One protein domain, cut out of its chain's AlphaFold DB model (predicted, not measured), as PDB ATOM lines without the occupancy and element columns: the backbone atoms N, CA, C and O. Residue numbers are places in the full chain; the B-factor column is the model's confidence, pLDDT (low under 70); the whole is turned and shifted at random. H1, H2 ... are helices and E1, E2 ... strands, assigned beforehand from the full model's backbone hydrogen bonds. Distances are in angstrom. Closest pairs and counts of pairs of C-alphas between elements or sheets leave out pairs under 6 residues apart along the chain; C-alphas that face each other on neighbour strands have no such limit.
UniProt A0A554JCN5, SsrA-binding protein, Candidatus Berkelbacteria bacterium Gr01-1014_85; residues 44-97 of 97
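This is residues 44 to 97 of the 97 residues of the protein "SsrA-binding protein" of Candidatus Berkelbacteria bacterium Gr01-1014_85 (UniProt A0A554JCN5). With little regular structure, a small meander of three strands E1, E2, E3, each the antiparallel neighbour of the one before, lies between a loop, residues 67 to 79, and a short helix, H1, at the other end. The printed part has 54 residues; the named elements, mixed helix and strand, run E1 E2 E3 H1 and hold only 21. It is loose, radius of gyration of the C-alphas 12.9 A, and elongated, spanning 40 by 23 by 15 A.

E1, residues 50 to 54, starts at C-alpha 50 (37.755, -20.412, -44.718) and measures 12.6 A; E2, residues 62 to 66, 12.4 A; E3, residues 80 to 83, 9.7 A. H1, residues 86 to 92, 9.9 A, ends at C-alpha 92 (34.896, -24.977, -57.397).

In hairpin E1 and E2, at 144 degrees, N 52 and O 64 are within hydrogen-bond range, 2.8 A; in hairpin E2 and E3, at 138 degrees, N 82 and O 63, 2.8 A. H1, every O i to N i+4 pair within range, only grazes the sheet with residues 89 to 92.

The farthest C-alphas, Gly 72 and Pro 97, are 42.0 A apart. The printed part has no cut; link E2 to E3 is long. Residues 57, 96 and 97 have pLDDT under 70.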
ATOM      1  N   VAL A  44      36.583  -5.854 -39.425       96.75
ATOM      2  CA  VAL A  44      36.502  -7.192 -40.029       96.75
ATOM      3  C   VAL A  44      37.844  -7.891 -39.899       96.75
ATOM      4  O   VAL A  44      38.879  -7.352 -40.292       96.75
ATOM      5  N   ASN A  45      37.818  -9.113 -39.371       96.19
ATOM      6  CA  ASN A  45      38.974  -9.990 -39.286       96.19
ATOM      7  C   ASN A  45      38.680 -11.312 -40.007       96.19
ATOM      8  O   ASN A  45      37.738 -12.025 -39.663       96.19
ATOM      9  N   LEU A  46      39.513 -11.629 -41.000       96.38
ATOM     10  CA  LEU A  46      39.426 -12.849 -41.806       96.38
ATOM     11  C   LEU A  46      40.454 -13.913 -41.380       96.38
ATOM     12  O   LEU A  46      40.580 -14.949 -42.030       96.38
ATOM     13  N   THR A  47      41.223 -13.672 -40.318       94.75
ATOM     14  CA  THR A  47      42.213 -14.636 -39.817       94.75
ATOM     15  C   THR A  47      41.513 -15.902 -39.333       94.75
ATOM     16  O   THR A  47      40.596 -15.819 -38.523       94.75
ATOM     17  N   GLY A  48      41.947 -17.065 -39.824       91.62
ATOM     18  CA  GLY A  48      41.324 -18.356 -39.504       91.62
ATOM     19  C   GLY A  48      39.990 -18.609 -40.214       91.62
ATOM     20  O   GLY A  48      39.383 -19.653 -39.996       91.62
ATOM     21  N   SER A  49      39.540 -17.684 -41.069       96.25
ATOM     22  CA  SER A  49      38.350 -17.891 -41.891       96.25
ATOM     23  C   SER A  49      38.655 -18.734 -43.130       96.25
ATOM     24  O   SER A  49      39.748 -18.649 -43.696       96.25
ATOM     25  N   TYR A  50      37.679 -19.541 -43.545       95.19
ATOM     26  CA  TYR A  50      37.755 -20.412 -44.718       95.19
ATOM     27  C   TYR A  50      36.379 -20.562 -45.370       95.19
ATOM     28  O   TYR A  50      35.348 -20.274 -44.757       95.19
ATOM     29  N   VAL A  51      36.359 -21.008 -46.625       95.56
ATOM     30  CA  VAL A  51      35.119 -21.299 -47.352       95.56
ATOM     31  C   VAL A  51      34.801 -22.784 -47.233       95.56
ATOM     32  O   VAL A  51      35.689 -23.624 -47.370       95.56
ATOM     33  N   LYS A  52      33.537 -23.113 -46.969       94.56
ATOM     34  CA  LYS A  52      33.042 -24.487 -46.883       94.56
ATOM     35  C   LYS A  52      31.829 -24.676 -47.785       94.56
ATOM     36  O   LYS A  52      30.957 -23.810 -47.837       94.56
ATOM     37  N   VAL A  53      31.767 -25.831 -48.443       93.44
ATOM     38  CA  VAL A  53      30.576 -26.297 -49.159       93.44
ATOM     39  C   VAL A  53      29.592 -26.889 -48.149       93.44
ATOM     40  O   VAL A  53      29.964 -27.766 -47.365       93.44
ATOM     41  N   LEU A  54      28.351 -26.409 -48.141       91.62
ATOM     42  CA  LEU A  54      27.273 -26.878 -47.270       91.62
ATOM     43  C   LEU A  54      26.019 -27.207 -48.087       91.62
ATOM     44  O   LEU A  54      25.729 -26.550 -49.081       91.62
ATOM     45  N   PHE A  55      25.248 -28.191 -47.624       87.56
ATOM     46  CA  PHE A  55      23.969 -28.601 -48.212       87.56
ATOM     47  C   PHE A  55      22.835 -28.219 -47.256       87.56
ATOM     48  O   PHE A  55      22.358 -29.033 -46.466       87.56
ATOM     49  N   LEU A  56      22.455 -26.940 -47.252       82.56
ATOM     50  CA  LEU A  56      21.446 -26.417 -46.328       82.56
ATOM     51  C   LEU A  56      20.039 -26.576 -46.913       82.56
ATOM     52  O   LEU A  56      19.474 -25.648 -47.480       82.56
ATOM     53  N   GLY A  57      19.477 -27.779 -46.772       69.44
ATOM     54  CA  GLY A  57      18.060 -28.057 -47.046       69.44
ATOM     55  C   GLY A  57      17.659 -28.134 -48.525       69.44
ATOM     56  O   GLY A  57      16.477 -28.290 -48.816       69.44
ATOM     57  N   GLY A  58      18.618 -28.057 -49.451       75.56
ATOM     58  CA  GLY A  58      18.402 -28.201 -50.891       75.56
ATOM     59  C   GLY A  58      19.300 -29.269 -51.518       75.56
ATOM     60  O   GLY A  58      20.260 -29.732 -50.908       75.56
ATOM     61  N   GLN A  59      18.990 -29.644 -52.761       80.81
ATOM     62  CA  GLN A  59      19.818 -30.562 -53.558       80.81
ATOM     63  C   GLN A  59      21.087 -29.885 -54.110       80.81
ATOM     64  O   GLN A  59      22.020 -30.567 -54.523       80.81
ATOM     65  N   VAL A  60      21.122 -28.548 -54.117       84.81
ATOM     66  CA  VAL A  60      22.225 -27.753 -54.667       84.81
ATOM     67  C   VAL A  60      23.211 -27.385 -53.548       84.81
ATOM     68  O   VAL A  60      22.771 -26.884 -52.508       84.81
ATOM     69  N   PRO A  61      24.525 -27.607 -53.732       91.00
ATOM     70  CA  PRO A  61      25.537 -27.176 -52.774       91.00
ATOM     71  C   PRO A  61      25.636 -25.650 -52.705       91.00
ATOM     72  O   PRO A  61      25.480 -24.946 -53.699       91.00
ATOM     73  N   GLU A  62      25.969 -25.127 -51.532       93.00
ATOM     74  CA  GLU A  62      26.184 -23.701 -51.310       93.00
ATOM     75  C   GLU A  62      27.562 -23.440 -50.708       93.00
ATOM     76  O   GLU A  62      28.064 -24.228 -49.908       93.00
ATOM     77  N   LEU A  63      28.152 -22.290 -51.031       95.25
ATOM     78  CA  LEU A  63      29.419 -21.856 -50.453       95.25
ATOM     79  C   LEU A  63      29.183 -20.897 -49.289       95.25
ATOM     80  O   LEU A  63      28.414 -19.941 -49.393       95.25
ATOM     81  N   TRP A  64      29.884 -21.137 -48.187       96.69
ATOM     82  CA  TRP A  64      29.759 -20.355 -46.965       96.69
ATOM     83  C   TRP A  64      31.133 -19.968 -46.428       96.69
ATOM     84  O   TRP A  64      32.004 -20.818 -46.265       96.69
ATOM     85  N   LEU A  65      31.314 -18.686 -46.116       97.31
ATOM     86  CA  LEU A  65      32.455 -18.183 -45.362       97.31
ATOM     87  C   LEU A  65      32.235 -18.468 -43.875       97.31
ATOM     88  O   LEU A  65      31.279 -17.971 -43.276       97.31
ATOM     89  N   VAL A  66      33.141 -19.240 -43.285       97.00
ATOM     90  CA  VAL A  66      33.107 -19.679 -41.887       97.00
ATOM     91  C   VAL A  66      34.287 -19.067 -41.135       97.00
ATOM     92  O   VAL A  66      35.369 -18.908 -41.697       97.00
ATOM     93  N   GLY A  67      34.088 -18.703 -39.865       95.75
ATOM     94  CA  GLY A  67      35.161 -18.242 -38.973       95.75
ATOM     95  C   GLY A  67      35.588 -16.778 -39.147       95.75
ATOM     96  O   GLY A  67      36.480 -16.315 -38.440       95.75
ATOM     97  N   ALA A  68      34.959 -16.022 -40.052       97.19
ATOM     98  CA  ALA A  68      35.177 -14.580 -40.160       97.19
ATOM     99  C   ALA A  68      34.513 -13.829 -38.995       97.19
ATOM    100  O   ALA A  68      33.372 -14.120 -38.637       97.19
ATOM    101  N   ASN A  69      35.201 -12.828 -38.442       97.44
ATOM    102  CA  ASN A  69      34.724 -12.038 -37.307       97.44
ATOM    103  C   ASN A  69      34.421 -10.592 -37.728       97.44
ATOM    104  O   ASN A  69      35.308  -9.879 -38.202       97.44
ATOM    105  N   PHE A  70      33.175 -10.166 -37.518       97.25
ATOM    106  CA  PHE A  70      32.712  -8.792 -37.702       97.25
ATOM    107  C   PHE A  70      32.457  -8.179 -36.321       97.25
ATOM    108  O   PHE A  70      31.422  -8.393 -35.700       97.25
ATOM    109  N   THR A  71      33.431  -7.445 -35.788       96.69
ATOM    110  CA  THR A  71      33.401  -7.020 -34.382       96.69
ATOM    111  C   THR A  71      32.340  -5.947 -34.131       96.69
ATOM    112  O   THR A  71      32.334  -4.892 -34.770       96.69
ATOM    113  N   GLY A  72      31.494  -6.182 -33.123       93.69
ATOM    114  CA  GLY A  72      30.428  -5.263 -32.716       93.69
ATOM    115  C   GLY A  72      29.105  -5.445 -33.466       93.69
ATOM    116  O   GLY A  72      28.301  -4.515 -33.468       93.69
ATOM    117  N   THR A  73      28.897  -6.597 -34.108       95.69
ATOM    118  CA  THR A  73      27.597  -7.046 -34.641       95.69
ATOM    119  C   THR A  73      26.887  -7.960 -33.638       95.69
ATOM    120  O   THR A  73      27.485  -8.363 -32.638       95.69
ATOM    121  N   LEU A  74      25.614  -8.285 -33.896       94.62
ATOM    122  CA  LEU A  74      24.823  -9.168 -33.026       94.62
ATOM    123  C   LEU A  74      25.412 -10.586 -32.931       94.62
ATOM    124  O   LEU A  74      25.499 -11.143 -31.840       94.62
ATOM    125  N   ASP A  75      25.845 -11.142 -34.065       95.19
ATOM    126  CA  ASP A  75      26.576 -12.411 -34.153       95.19
ATOM    127  C   ASP A  75      27.867 -12.208 -34.974       95.19
ATOM    128  O   ASP A  75      27.856 -12.272 -36.210       95.19
ATOM    129  N   PRO A  76      29.002 -11.911 -34.311       96.19
ATOM    130  CA  PRO A  76      30.258 -11.607 -34.992       96.19
ATOM    131  C   PRO A  76      30.801 -12.745 -35.855       96.19
ATOM    132  O   PRO A  76      31.374 -12.472 -36.915       96.19
ATOM    133  N   GLN A  77      30.624 -14.000 -35.428       96.25
ATOM    134  CA  GLN A  77      31.215 -15.185 -36.063       96.25
ATOM    135  C   GLN A  77      30.241 -15.965 -36.952       96.25
ATOM    136  O   GLN A  77      30.593 -17.037 -37.449       96.25
ATOM    137  N   ARG A  78      29.049 -15.410 -37.207       96.00
ATOM    138  CA  ARG A  78      28.054 -15.978 -38.116       96.00
ATOM    139  C   ARG A  78      28.680 -16.442 -39.433       96.00
ATOM    140  O   ARG A  78      29.382 -15.684 -40.109       96.00
ATOM    141  N   SER A  79      28.364 -17.662 -39.852       96.69
ATOM    142  CA  SER A  79      28.690 -18.114 -41.204       96.69
ATOM    143  C   SER A  79      27.912 -17.288 -42.229       96.69
ATOM    144  O   SER A  79      26.726 -17.004 -42.049       96.69
ATOM    145  N   ARG A  80      28.569 -16.890 -43.318       96.50
ATOM    146  CA  ARG A  80      27.988 -15.994 -44.330       96.50
ATOM    147  C   ARG A  80      27.970 -16.672 -45.689       96.50
ATOM    148  O   ARG A  80      29.008 -17.128 -46.158       96.50
ATOM    149  N   LYS A  81      26.798 -16.725 -46.320       96.19
ATOM    150  CA  LYS A  81      26.633 -17.293 -47.660       96.19
ATOM    151  C   LYS A  81      27.402 -16.464 -48.687       96.19
ATOM    152  O   LYS A  81      27.356 -15.229 -48.656       96.19
ATOM    153  N   LEU A  82      28.084 -17.154 -49.593       96.94
ATOM    154  CA  LEU A  82      28.705 -16.569 -50.769       96.94
ATOM    155  C   LEU A  82      27.738 -16.625 -51.953       96.94
ATOM    156  O   LEU A  82      27.014 -17.601 -52.147       96.94
ATOM    157  N   LEU A  83      27.733 -15.554 -52.736       95.69
ATOM    158  CA  LEU A  83      26.986 -15.428 -53.977       95.69
ATOM    159  C   LEU A  83      27.963 -15.638 -55.130       95.69
ATOM    160  O   LEU A  83      28.844 -14.810 -55.356       95.69
ATOM    161  N   VAL A  84      27.802 -16.754 -55.829       94.81
ATOM    162  CA  VAL A  84      28.596 -17.149 -56.996       94.81
ATOM    163  C   VAL A  84      27.659 -17.520 -58.138       94.81
ATOM    164  O   VAL A  84      26.477 -17.792 -57.911       94.81
ATOM    165  N   THR A  85      28.174 -17.525 -59.365       93.00
ATOM    166  CA  THR A  85      27.426 -18.069 -60.505       93.00
ATOM    167  C   THR A  85      27.388 -19.598 -60.447       93.00
ATOM    168  O   THR A  85      28.216 -20.229 -59.790       93.00
ATOM    169  N   GLU A  86      26.437 -20.212 -61.153       89.62
ATOM    170  CA  GLU A  86      26.344 -21.676 -61.233       89.62
ATOM    171  C   GLU A  86      27.612 -22.299 -61.841       89.62
ATOM    172  O   GLU A  86      28.093 -23.311 -61.340       89.62
ATOM    173  N   ALA A  87      28.190 -21.666 -62.867       90.69
ATOM    174  CA  ALA A  87      29.429 -22.122 -63.497       90.69
ATOM    175  C   ALA A  87      30.611 -22.111 -62.510       90.69
ATOM    176  O   ALA A  87      31.299 -23.116 -62.363       90.69
ATOM    177  N   GLN A  88      30.788 -21.016 -61.757       91.44
ATOM    178  CA  GLN A  88      31.816 -20.934 -60.710       91.44
ATOM    179  C   GLN A  88      31.603 -21.990 -59.625       91.44
ATOM    180  O   GLN A  88      32.559 -22.604 -59.160       91.44
ATOM    181  N   LEU A  89      30.349 -22.211 -59.213       91.06
ATOM    182  CA  LEU A  89      30.031 -23.233 -58.224       91.06
ATOM    183  C   LEU A  89      30.462 -24.618 -58.713       91.06
ATOM    184  O   LEU A  89      31.135 -25.307 -57.955       91.06
ATOM    185  N   LYS A  90      30.119 -25.000 -59.953       90.00
ATOM    186  CA  LYS A  90      30.485 -26.298 -60.548       90.00
ATOM    187  C   LYS A  90      31.995 -26.489 -60.656       90.00
ATOM    188  O   LYS A  90      32.483 -27.544 -60.256       90.00
ATOM    189  N   GLN A  91      32.722 -25.466 -61.103       89.62
ATOM    190  CA  GLN A  91      34.186 -25.488 -61.162       89.62
ATOM    191  C   GLN A  91      34.798 -25.688 -59.764       89.62
ATOM    192  O   GLN A  91      35.621 -26.576 -59.562       89.62
ATOM    193  N   LEU A  92      34.345 -24.926 -58.760       88.06
ATOM    194  CA  LEU A  92      34.896 -24.977 -57.397       88.06
ATOM    195  C   LEU A  92      34.634 -26.301 -56.666       88.06
ATOM    196  O   LEU A  92      35.412 -26.682 -55.793       88.06
ATOM    197  N   ILE A  93      33.537 -26.990 -56.985       87.94
ATOM    198  CA  ILE A  93      33.209 -28.303 -56.405       87.94
ATOM    199  C   ILE A  93      33.691 -29.478 -57.270       87.94
ATOM    200  O   ILE A  93      33.455 -30.627 -56.898       87.94
ATOM    201  N   GLY A  94      34.361 -29.207 -58.397       83.62
ATOM    202  CA  GLY A  94      34.926 -30.222 -59.289       83.62
ATOM    203  C   GLY A  94      33.894 -31.001 -60.109       83.62
ATOM    204  O   GLY A  94      34.133 -32.163 -60.428       83.62
ATOM    205  N   LEU A  95      32.735 -30.401 -60.407       73.81
ATOM    206  CA  LEU A  95      31.701 -31.012 -61.255       73.81
ATOM    207  C   LEU A  95      31.884 -30.733 -62.755       73.81
ATOM    208  O   LEU A  95      31.310 -31.473 -63.548       73.81
ATOM    209  N   ASP A  96      32.683 -29.731 -63.131       61.75
ATOM    210  CA  ASP A  96      33.080 -29.462 -64.519       61.75
ATOM    211  C   ASP A  96      34.629 -29.500 -64.620       61.75
ATOM    212  O   ASP A  96      35.276 -28.814 -63.820       61.75
ATOM    213  N   PRO A  97      35.222 -30.324 -65.515       53.78
ATOM    214  CA  PRO A  97      36.673 -30.443 -65.716       53.78
ATOM    215  C   PRO A  97      37.292 -29.329 -66.572       53.78
ATOM    216  O   PRO A  97      36.581 -28.750 -67.426       53.78
TER     217      PRO A  97